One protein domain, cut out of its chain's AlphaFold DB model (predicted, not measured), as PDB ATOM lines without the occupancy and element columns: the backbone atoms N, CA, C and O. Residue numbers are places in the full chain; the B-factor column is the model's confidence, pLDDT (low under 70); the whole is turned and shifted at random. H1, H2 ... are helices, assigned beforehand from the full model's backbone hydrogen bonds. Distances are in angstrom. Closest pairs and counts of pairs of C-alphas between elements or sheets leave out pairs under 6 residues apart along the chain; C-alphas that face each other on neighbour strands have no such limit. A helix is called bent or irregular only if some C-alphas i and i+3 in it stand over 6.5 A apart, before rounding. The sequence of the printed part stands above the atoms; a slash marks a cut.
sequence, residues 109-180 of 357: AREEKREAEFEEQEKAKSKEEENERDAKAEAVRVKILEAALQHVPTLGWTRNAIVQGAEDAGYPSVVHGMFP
ATOM      1  N   ALA A 109     -20.793  26.530 -50.676       83.12
ATOM      2  CA  ALA A 109     -19.664  26.103 -49.847       83.12
ATOM      3  C   ALA A 109     -18.441  25.641 -50.666       83.12
ATOM      4  O   ALA A 109     -17.307  25.745 -50.200       83.12
ATOM      5  N   ARG A 110     -18.640  25.105 -51.877       84.75
ATOM      6  CA  ARG A 110     -17.545  24.742 -52.788       84.75
ATOM      7  C   ARG A 110     -16.885  25.967 -53.405       84.75
ATOM      8  O   ARG A 110     -15.661  25.998 -53.482       84.75
ATOM      9  N   GLU A 111     -17.675  26.930 -53.867       84.81
ATOM     10  CA  GLU A 111     -17.131  28.162 -54.438       84.81
ATOM     11  C   GLU A 111     -16.428  28.992 -53.357       84.81
ATOM     12  O   GLU A 111     -15.292  29.388 -53.580       84.81
ATOM     13  N   GLU A 112     -16.989  29.105 -52.146       85.12
ATOM     14  CA  GLU A 112     -16.318  29.737 -50.994       85.12
ATOM     15  C   GLU A 112     -14.980  29.055 -50.655       85.12
ATOM     16  O   GLU A 112     -13.986  29.725 -50.381       85.12
ATOM     17  N   LYS A 113     -14.915  27.716 -50.714       86.19
ATOM     18  CA  LYS A 113     -13.646  26.984 -50.551       86.19
ATOM     19  C   LYS A 113     -12.657  27.284 -51.671       86.19
ATOM     20  O   LYS A 113     -11.480  27.463 -51.392       86.19
ATOM     21  N   ARG A 114     -13.119  27.351 -52.921       86.38
ATOM     22  CA  ARG A 114     -12.267  27.652 -54.077       86.38
ATOM     23  C   ARG A 114     -11.727  29.083 -54.019       86.38
ATOM     24  O   ARG A 114     -10.566  29.302 -54.344       86.38
ATOM     25  N   GLU A 115     -12.552  30.033 -53.588       85.50
ATOM     26  CA  GLU A 115     -12.156  31.423 -53.344       85.50
ATOM     27  C   GLU A 115     -11.136  31.508 -52.202       85.50
ATOM     28  O   GLU A 115     -10.097  32.143 -52.367       85.50
ATOM     29  N   ALA A 116     -11.350  30.792 -51.093       86.56
ATOM     30  CA  ALA A 116     -10.391  30.730 -49.990       86.56
ATOM     31  C   ALA A 116      -9.048  30.094 -50.400       86.56
ATOM     32  O   ALA A 116      -7.989  30.611 -50.044       86.56
ATOM     33  N   GLU A 117      -9.077  29.006 -51.175       86.31
ATOM     34  CA  GLU A 117      -7.879  28.359 -51.726       86.31
ATOM     35  C   GLU A 117      -7.131  29.287 -52.694       86.31
ATOM     36  O   GLU A 117      -5.901  29.344 -52.670       86.31
ATOM     37  N   PHE A 118      -7.855  30.044 -53.522       86.44
ATOM     38  CA  PHE A 118      -7.270  31.032 -54.427       86.44
ATOM     39  C   PHE A 118      -6.630  32.199 -53.659       86.44
ATOM     40  O   PHE A 118      -5.490  32.562 -53.942       86.44
ATOM     41  N   GLU A 119      -7.305  32.738 -52.639       86.75
ATOM     42  CA  GLU A 119      -6.745  33.778 -51.770       86.75
ATOM     43  C   GLU A 119      -5.504  33.298 -51.007       86.75
ATOM     44  O   GLU A 119      -4.564  34.066 -50.803       86.75
ATOM     45  N   GLU A 120      -5.495  32.049 -50.539       86.94
ATOM     46  CA  GLU A 120      -4.344  31.469 -49.850       86.94
ATOM     47  C   GLU A 120      -3.162  31.288 -50.811       86.94
ATOM     48  O   GLU A 120      -2.032  31.621 -50.451       86.94
ATOM     49  N   GLN A 121      -3.417  30.863 -52.052       84.00
ATOM     50  CA  GLN A 121      -2.403  30.786 -53.106       84.00
ATOM     51  C   GLN A 121      -1.864  32.166 -53.496       84.00
ATOM     52  O   GLN A 121      -0.656  32.324 -53.666       84.00
ATOM     53  N   GLU A 122      -2.715  33.185 -53.592       88.00
ATOM     54  CA  GLU A 122      -2.292  34.556 -53.892       88.00
ATOM     55  C   GLU A 122      -1.491  35.170 -52.729       88.00
ATOM     56  O   GLU A 122      -0.448  35.799 -52.938       88.00
ATOM     57  N   LYS A 123      -1.907  34.913 -51.481       84.31
ATOM     58  CA  LYS A 123      -1.149  35.272 -50.270       84.31
ATOM     59  C   LYS A 123       0.183  34.527 -50.185       84.31
ATOM     60  O   LYS A 123       1.162  35.101 -49.719       84.31
ATOM     61  N   ALA A 124       0.247  33.265 -50.605       84.19
ATOM     62  CA  ALA A 124       1.492  32.501 -50.634       84.19
ATOM     63  C   ALA A 124       2.445  33.050 -51.700       84.19
ATOM     64  O   ALA A 124       3.597  33.348 -51.397       84.19
ATOM     65  N   LYS A 125       1.935  33.295 -52.909       85.94
ATOM     66  CA  LYS A 125       2.711  33.840 -54.024       85.94
ATOM     67  C   LYS A 125       3.245  35.245 -53.738       85.94
ATOM     68  O   LYS A 125       4.414  35.519 -53.978       85.94
ATOM     69  N   SER A 126       2.422  36.125 -53.163       83.50
ATOM     70  CA  SER A 126       2.874  37.461 -52.743       83.50
ATOM     71  C   SER A 126       3.954  37.401 -51.659       83.50
ATOM     72  O   SER A 126       4.943  38.124 -51.760       83.50
ATOM     73  N   LYS A 127       3.823  36.503 -50.673       86.75
ATOM     74  CA  LYS A 127       4.861  36.275 -49.652       86.75
ATOM     75  C   LYS A 127       6.159  35.726 -50.241       86.75
ATOM     76  O   LYS A 127       7.234  36.114 -49.800       86.75
ATOM     77  N   GLU A 128       6.084  34.820 -51.213       85.12
ATOM     78  CA  GLU A 128       7.264  34.292 -51.908       85.12
ATOM     79  C   GLU A 128       8.003  35.401 -52.665       85.12
ATOM     80  O   GLU A 128       9.212  35.557 -52.502       85.12
ATOM     81  N   GLU A 129       7.278  36.233 -53.414       85.38
ATOM     82  CA  GLU A 129       7.865  37.367 -54.127       85.38
ATOM     83  C   GLU A 129       8.471  38.419 -53.185       85.38
ATOM     84  O   GLU A 129       9.492  39.023 -53.519       85.38
ATOM     85  N   GLU A 130       7.854  38.665 -52.027       86.31
ATOM     86  CA  GLU A 130       8.388  39.558 -50.992       86.31
ATOM     87  C   GLU A 130       9.687  38.992 -50.398       86.31
ATOM     88  O   GLU A 130      10.718  39.664 -50.430       86.31
ATOM     89  N   ASN A 131       9.689  37.712 -50.011       87.38
ATOM     90  CA  ASN A 131      10.873  37.022 -49.496       87.38
ATOM     91  C   ASN A 131      12.038  37.027 -50.502       87.38
ATOM     92  O   ASN A 131      13.197  37.180 -50.115       87.38
ATOM     93  N   GLU A 132      11.764  36.874 -51.801       87.81
ATOM     94  CA  GLU A 132      12.800  36.957 -52.835       87.81
ATOM     95  C   GLU A 132      13.403  38.360 -52.964       87.81
ATOM     96  O   GLU A 132      14.611  38.502 -53.192       87.81
ATOM     97  N   ARG A 133      12.576  39.407 -52.859       87.06
ATOM     98  CA  ARG A 133      13.049  40.799 -52.878       87.06
ATOM     99  C   ARG A 133      13.901  41.085 -51.647       87.06
ATOM    100  O   ARG A 133      14.985  41.649 -51.798       87.06
ATOM    101  N   ASP A 134      13.468  40.624 -50.480       87.06
ATOM    102  CA  ASP A 134      14.200  40.775 -49.223       87.06
ATOM    103  C   ASP A 134      15.533  40.023 -49.251       87.06
ATOM    104  O   ASP A 134      16.566  40.577 -48.877       87.06
ATOM    105  N   ALA A 135      15.561  38.805 -49.798       89.12
ATOM    106  CA  ALA A 135      16.794  38.040 -49.972       89.12
ATOM    107  C   ALA A 135      17.794  38.752 -50.901       89.12
ATOM    108  O   ALA A 135      18.997  38.785 -50.628       89.12
ATOM    109  N   LYS A 136      17.310  39.363 -51.991       89.94
ATOM    110  CA  LYS A 136      18.148  40.172 -52.891       89.94
ATOM    111  C   LYS A 136      18.661  41.430 -52.190       89.94
ATOM    112  O   LYS A 136      19.835  41.762 -52.345       89.94
ATOM    113  N   ALA A 137      17.815  42.109 -51.417       89.56
ATOM    114  CA  ALA A 137      18.209  43.280 -50.642       89.56
ATOM    115  C   ALA A 137      19.279  42.926 -49.599       89.56
ATOM    116  O   ALA A 137      20.284  43.628 -49.493       89.56
ATOM    117  N   GLU A 138      19.127  41.806 -48.895       90.12
ATOM    118  CA  GLU A 138      20.105  41.339 -47.913       90.12
ATOM    119  C   GLU A 138      21.433  40.943 -48.572       90.12
ATOM    120  O   GLU A 138      22.499  41.315 -48.087       90.12
ATOM    121  N   ALA A 139      21.403  40.302 -49.746       91.62
ATOM    122  CA  ALA A 139      22.619  40.015 -50.509       91.62
ATOM    123  C   ALA A 139      23.393  41.292 -50.893       91.62
ATOM    124  O   ALA A 139      24.626  41.293 -50.893       91.62
ATOM    125  N   VAL A 140      22.691  42.387 -51.204       92.88
ATOM    126  CA  VAL A 140      23.319  43.699 -51.438       92.88
ATOM    127  C   VAL A 140      23.888  44.269 -50.138       92.88
ATOM    128  O   VAL A 140      25.024  44.741 -50.136       92.88
ATOM    129  N   ARG A 141      23.154  44.178 -49.021       93.12
ATOM    130  CA  ARG A 141      23.630  44.646 -47.706       93.12
ATOM    131  C   ARG A 141      24.919  43.948 -47.296       93.12
ATOM    132  O   ARG A 141      25.880  44.625 -46.950       93.12
ATOM    133  N   VAL A 142      24.970  42.623 -47.419       94.44
ATOM    134  CA  VAL A 142      26.158  41.815 -47.118       94.44
ATOM    135  C   VAL A 142      27.362  42.255 -47.953       94.44
ATOM    136  O   VAL A 142      28.441  42.442 -47.401       94.44
ATOM    137  N   LYS A 143      27.189  42.489 -49.262       94.56
ATOM    138  CA  LYS A 143      28.282  42.956 -50.138       94.56
ATOM    139  C   LYS A 143      28.851  44.305 -49.700       94.56
ATOM    140  O   LYS A 143      30.065  44.480 -49.690       94.56
ATOM    141  N   ILE A 144      27.981  45.245 -49.340       95.62
ATOM    142  CA  ILE A 144      28.384  46.586 -48.901       95.62
ATOM    143  C   ILE A 144      29.096  46.524 -47.551       95.62
ATOM    144  O   ILE A 144      30.129  47.164 -47.367       95.62
ATOM    145  N   LEU A 145      28.563  45.745 -46.607       95.38
ATOM    146  CA  LEU A 145      29.162  45.591 -45.285       95.38
ATOM    147  C   LEU A 145      30.528  44.901 -45.361       95.38
ATOM    148  O   LEU A 145      31.451  45.332 -44.677       95.38
ATOM    149  N   GLU A 146      30.685  43.903 -46.232       95.50
ATOM    150  CA  GLU A 146      31.968  43.239 -46.476       95.50
ATOM    151  C   GLU A 146      33.025  44.213 -47.017       95.50
ATOM    152  O   GLU A 146      34.148  44.240 -46.515       95.50
ATOM    153  N   ALA A 147      32.667  45.062 -47.987       95.88
ATOM    154  CA  ALA A 147      33.560  46.111 -48.486       95.88
ATOM    155  C   ALA A 147      33.888  47.148 -47.394       95.88
ATOM    156  O   ALA A 147      35.040  47.553 -47.231       95.88
ATOM    157  N   ALA A 148      32.903  47.519 -46.571       95.94
ATOM    158  CA  ALA A 148      33.081  48.473 -45.478       95.94
ATOM    159  C   ALA A 148      34.071  47.996 -44.399       95.94
ATOM    160  O   ALA A 148      34.721  48.832 -43.768       95.94
ATOM    161  N   LEU A 149      34.241  46.678 -44.198       95.12
ATOM    162  CA  LEU A 149      35.199  46.127 -43.226       95.12
ATOM    163  C   LEU A 149      36.650  46.544 -43.507       95.12
ATOM    164  O   LEU A 149      37.445  46.625 -42.570       95.12
ATOM    165  N   GLN A 150      37.005  46.834 -44.763       94.94
ATOM    166  CA  GLN A 150      38.352  47.288 -45.134       94.94
ATOM    167  C   GLN A 150      38.652  48.702 -44.615       94.94
ATOM    168  O   GLN A 150      39.800  49.023 -44.315       94.94
ATOM    169  N   HIS A 151      37.611  49.518 -44.432       95.19
ATOM    170  CA  HIS A 151      37.703  50.906 -43.969       95.19
ATOM    171  C   HIS A 151      37.542  51.063 -42.457       95.19
ATOM    172  O   HIS A 151      37.727  52.153 -41.920       95.19
ATOM    173  N   VAL A 152      37.213  49.991 -41.736       95.69
ATOM    174  CA  VAL A 152      37.048  50.036 -40.274       95.69
ATOM    175  C   VAL A 152      38.328  50.467 -39.546       95.69
ATOM    176  O   VAL A 152      38.214  51.280 -38.632       95.69
ATOM    177  N   PRO A 153      39.546  50.010 -39.903       93.81
ATOM    178  CA  PRO A 153      40.756  50.441 -39.199       93.81
ATOM    179  C   PRO A 153      41.015  51.955 -39.286       93.81
ATOM    180  O   PRO A 153      41.572  52.529 -38.350       93.81
ATOM    181  N   THR A 154      40.593  52.604 -40.379       93.94
ATOM    182  CA  THR A 154      40.815  54.034 -40.644       93.94
ATOM    183  C   THR A 154      39.657  54.914 -40.169       93.94
ATOM    184  O   THR A 154      39.892  55.919 -39.502       93.94
ATOM    185  N   LEU A 155      38.410  54.544 -40.482       94.56
ATOM    186  CA  LEU A 155      37.199  55.339 -40.216       94.56
ATOM    187  C   LEU A 155      36.411  54.883 -38.976       94.56
ATOM    188  O   LEU A 155      35.450  55.550 -38.573       94.56
ATOM    189  N   GLY A 156      36.785  53.750 -38.384       95.12
ATOM    190  CA  GLY A 156      36.078  53.137 -37.265       95.12
ATOM    191  C   GLY A 156      34.726  52.533 -37.651       95.12
ATOM    192  O   GLY A 156      34.358  52.418 -38.821       95.12
ATOM    193  N   TRP A 157      33.949  52.168 -36.635       95.62
ATOM    194  CA  TRP A 157      32.619  51.565 -36.783       95.62
ATOM    195  C   TRP A 157      31.556  52.646 -36.990       95.62
ATOM    196  O   TRP A 157      30.720  52.910 -36.125       95.62
ATOM    197  N   THR A 158      31.631  53.337 -38.125       94.94
ATOM    198  CA  THR A 158      30.813  54.521 -38.414       94.94
ATOM    199  C   THR A 158      30.007  54.370 -39.698       94.94
ATOM    200  O   THR A 158      30.279  53.526 -40.549       94.94
ATOM    201  N   ARG A 159      29.010  55.246 -39.872       93.88
ATOM    202  CA  ARG A 159      28.249  55.343 -41.126       93.88
ATOM    203  C   ARG A 159      29.145  55.701 -42.317       93.88
ATOM    204  O   ARG A 159      28.871  55.259 -43.425       93.88
ATOM    205  N   ASN A 160      30.223  56.452 -42.087       94.25
ATOM    206  CA  ASN A 160      31.165  56.841 -43.135       94.25
ATOM    207  C   ASN A 160      31.917  55.630 -43.699       94.25
ATOM    208  O   ASN A 160      32.099  55.557 -44.909       94.25
ATOM    209  N   ALA A 161      32.273  54.652 -42.855       95.62
ATOM    210  CA  ALA A 161      32.863  53.395 -43.318       95.62
ATOM    211  C   ALA A 161      31.912  52.626 -44.252       95.62
ATOM    212  O   ALA A 161      32.339  52.096 -45.271       95.62
ATOM    213  N   ILE A 162      30.608  52.632 -43.948       95.75
ATOM    214  CA  ILE A 162      29.583  52.018 -44.806       95.75
ATOM    215  C   ILE A 162      29.435  52.773 -46.130       95.75
ATOM    216  O   ILE A 162      29.295  52.143 -47.171       95.75
ATOM    217  N   VAL A 163      29.467  54.108 -46.107       95.25
ATOM    218  CA  VAL A 163      29.395  54.923 -47.332       95.25
ATOM    219  C   VAL A 163      30.572  54.616 -48.258       95.25
ATOM    220  O   VAL A 163      30.347  54.368 -49.437       95.25
ATOM    221  N   GLN A 164      31.796  54.560 -47.726       95.56
ATOM    222  CA  GLN A 164      32.982  54.199 -48.510       95.56
ATOM    223  C   GLN A 164      32.914  52.754 -49.024       95.56
ATOM    224  O   GLN A 164      33.160  52.506 -50.198       95.56
ATOM    225  N   GLY A 165      32.466  51.805 -48.194       95.25
ATOM    226  CA  GLY A 165      32.233  50.426 -48.640       95.25
ATOM    227  C   GLY A 165      31.158  50.304 -49.729       95.25
ATOM    228  O   GLY A 165      31.261  49.450 -50.608       95.25
ATOM    229  N   ALA A 166      30.132  51.159 -49.711       95.25
ATOM    230  CA  ALA A 166      29.118  51.200 -50.761       95.25
ATOM    231  C   ALA A 166      29.707  51.707 -52.083       95.25
ATOM    232  O   ALA A 166      29.465  51.086 -53.117       95.25
ATOM    233  N   GLU A 167      30.506  52.777 -52.036       94.88
ATOM    234  CA  GLU A 167      31.202  53.332 -53.203       94.88
ATOM    235  C   GLU A 167      32.151  52.298 -53.832       94.88
ATOM    236  O   GLU A 167      32.098  52.082 -55.044       94.88
ATOM    237  N   ASP A 168      32.913  51.566 -53.014       95.06
ATOM    238  CA  ASP A 168      33.803  50.487 -53.470       95.06
ATOM    239  C   ASP A 168      33.054  49.305 -54.096       95.06
ATOM    240  O   ASP A 168      33.524  48.683 -55.050       95.06
ATOM    241  N   ALA A 169      31.863  48.993 -53.582       93.69
ATOM    242  CA  ALA A 169      30.995  47.955 -54.126       93.69
ATOM    243  C   ALA A 169      30.216  48.411 -55.382       93.69
ATOM    244  O   ALA A 169      29.438  47.628 -55.934       93.69
ATOM    245  N   GLY A 170      30.415  49.653 -55.845       93.69
ATOM    246  CA  GLY A 170      29.756  50.220 -57.025       93.69
ATOM    247  C   GLY A 170      28.324  50.701 -56.774       93.69
ATOM    248  O   GLY A 170      27.551  50.862 -57.720       93.69
ATOM    249  N   TYR A 171      27.952  50.920 -55.512       93.88
ATOM    250  CA  TYR A 171      26.644  51.419 -55.102       93.88
ATOM    251  C   TYR A 171      26.715  52.896 -54.685       93.88
ATOM    252  O   TYR A 171      27.729  53.359 -54.166       93.88
ATOM    253  N   PRO A 172      25.634  53.673 -54.875       92.69
ATOM    254  CA  PRO A 172      25.620  55.070 -54.461       92.69
ATOM    255  C   PRO A 172      25.630  55.202 -52.932       92.69
ATOM    256  O   PRO A 172      25.007  54.415 -52.218       92.69
ATOM    257  N   SER A 173      26.236  56.276 -52.425       87.81
ATOM    258  CA  SER A 173      26.320  56.588 -50.987       87.81
ATOM    259  C   SER A 173      24.961  56.628 -50.274       87.81
ATOM    260  O   SER A 173      24.867  56.304 -49.091       87.81
ATOM    261  N   VAL A 174      23.877  56.934 -51.001       88.50
ATOM    262  CA  VAL A 174      22.486  56.942 -50.507       88.50
ATOM    263  C   VAL A 174      22.073  55.593 -49.899       88.50
ATOM    264  O   VAL A 174      21.246  55.563 -48.984       88.50
ATOM    265  N   VAL A 175      22.722  54.491 -50.284       86.25
ATOM    266  CA  VAL A 175      22.453  53.140 -49.762       86.25
ATOM    267  C   VAL A 175      22.713  53.004 -48.255       86.25
ATOM    268  O   VAL A 175      22.126  52.145 -47.600       86.25
ATOM    269  N   HIS A 176      23.447  53.935 -47.640       83.94
ATOM    270  CA  HIS A 176      23.553  54.049 -46.180       83.94
ATOM    271  C   HIS A 176      22.198  54.186 -45.437       83.94
ATOM    272  O   HIS A 176      22.163  54.082 -44.212       83.94
ATOM    273  N   GLY A 177      21.086  54.455 -46.137       88.25
ATOM    274  CA  GLY A 177      19.725  54.427 -45.587       88.25
ATOM    275  C   GLY A 177      19.192  53.016 -45.300       88.25
ATOM    276  O   GLY A 177      18.269  52.873 -44.506       88.25
ATOM    277  N   MET A 178      19.803  51.973 -45.872       88.38
ATOM    278  CA  MET A 178      19.477  50.565 -45.593       88.38
ATOM    279  C   MET A 178      20.000  50.080 -44.225       88.38
ATOM    280  O   MET A 178      19.731  48.945 -43.825       88.38
ATOM    281  N   PHE A 179      20.756  50.917 -43.509       91.81
ATOM    282  CA  PHE A 179      21.389  50.597 -42.227       91.81
ATOM    283  C   PHE A 179      20.889  51.560 -41.142       91.81
ATOM    284  O   PHE A 179      21.537  52.581 -40.880       91.81
ATOM    285  N   PRO A 180      19.716  51.296 -40.532       87.50
ATOM    286  CA  PRO A 180      19.099  52.209 -39.572       87.50
ATOM    287  C   PRO A 180      19.954  52.408 -38.315       87.50
ATOM    288  O   PRO A 180      19.917  53.487 -37.728       87.50
TER     289      PRO A 180
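AT A GLANCE: This is residues 109 to 180 of the 357 residues of the protein "Ubiquinone biosynthesis protein" of Musca domestica (UniProt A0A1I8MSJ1). From its first residue the printed part is one very long helix, H1, whose opening stretch, residues 109 to 136, sticks out as a free arm, while its far end belongs to a small compact head. In that head H2 packs crosswise on residues 144 to 155 of H1, and the short H3 packs on H2. The printed part has 72 residues, with three named helices in the order H1, H2, H3 and no named strand; the class is all helix. The whole is extended, with a radius of gyration of the C-alphas of 20.0 A and spans of 67 by 19 by 17 A, and the arm of H1 makes its length.

IN THESE COORDINATES: Find C-alpha 109 at (-19.664, 26.103, -49.847), where H1, residues 109 to 155, begins; it runs 64.7 A from first to last C-alpha and ends with C-alpha 155 at (37.199, 55.339, -40.216). Look near residue 149 for a kink of 43 degrees. H1 is irregular just after it: C-alphas 150 and 153 are 7.1 A apart. After a tight link of 3 residues, H2 takes residues 159 to 168, 14.4 A long. A tight link of 4 residues leads to H3, residues 173 to 178, which ends with C-alpha 178 at (19.477, 50.565, -45.593). H3 is neither bent nor irregular, but only just: C-alphas 174 and 177 are 6.2 A apart.

HOW THE PARTS SIT: Look first at residues 144 to 155 of H1, the part with which it touches H2; the closest C-alphas are those of Ala 148 and Gly 165, 3.8 A apart. The lines of H1 and H2 are about perpendicular, at 85 degrees, though the line of H1 is a rough one. Go on to Val 163 and Ser 173, whose C-alphas, 5.1 A apart, are the closest of H2 and H3, which touch. These two run opposite ways at a steep tilt of 60 degrees. H1 and H3 are close but not clearly touching, and their closest C-alphas, those of Arg 141 and Met 178, are 7.5 A apart. In the backbone, every O i to N i+4 pair of H2 is within hydrogen-bond range, against 39 of 43 in H1. H3 has 0 of 2 such pairs within range, but 3 of 3 of its O i to N i+3 pairs.

THE WHOLE: The two C-alphas farthest apart are those of Ala 109 and Thr 154, 67.2 A. Set aside residues 109 to 136, which stand free, and you find a body of 44 residues spanning 26 by 16 by 15 A, with a radius of gyration of 9.1 A. The printed part has no cut, and both links are tight. The mean pLDDT of the printed part is 90.4, and no printed residue is under 70.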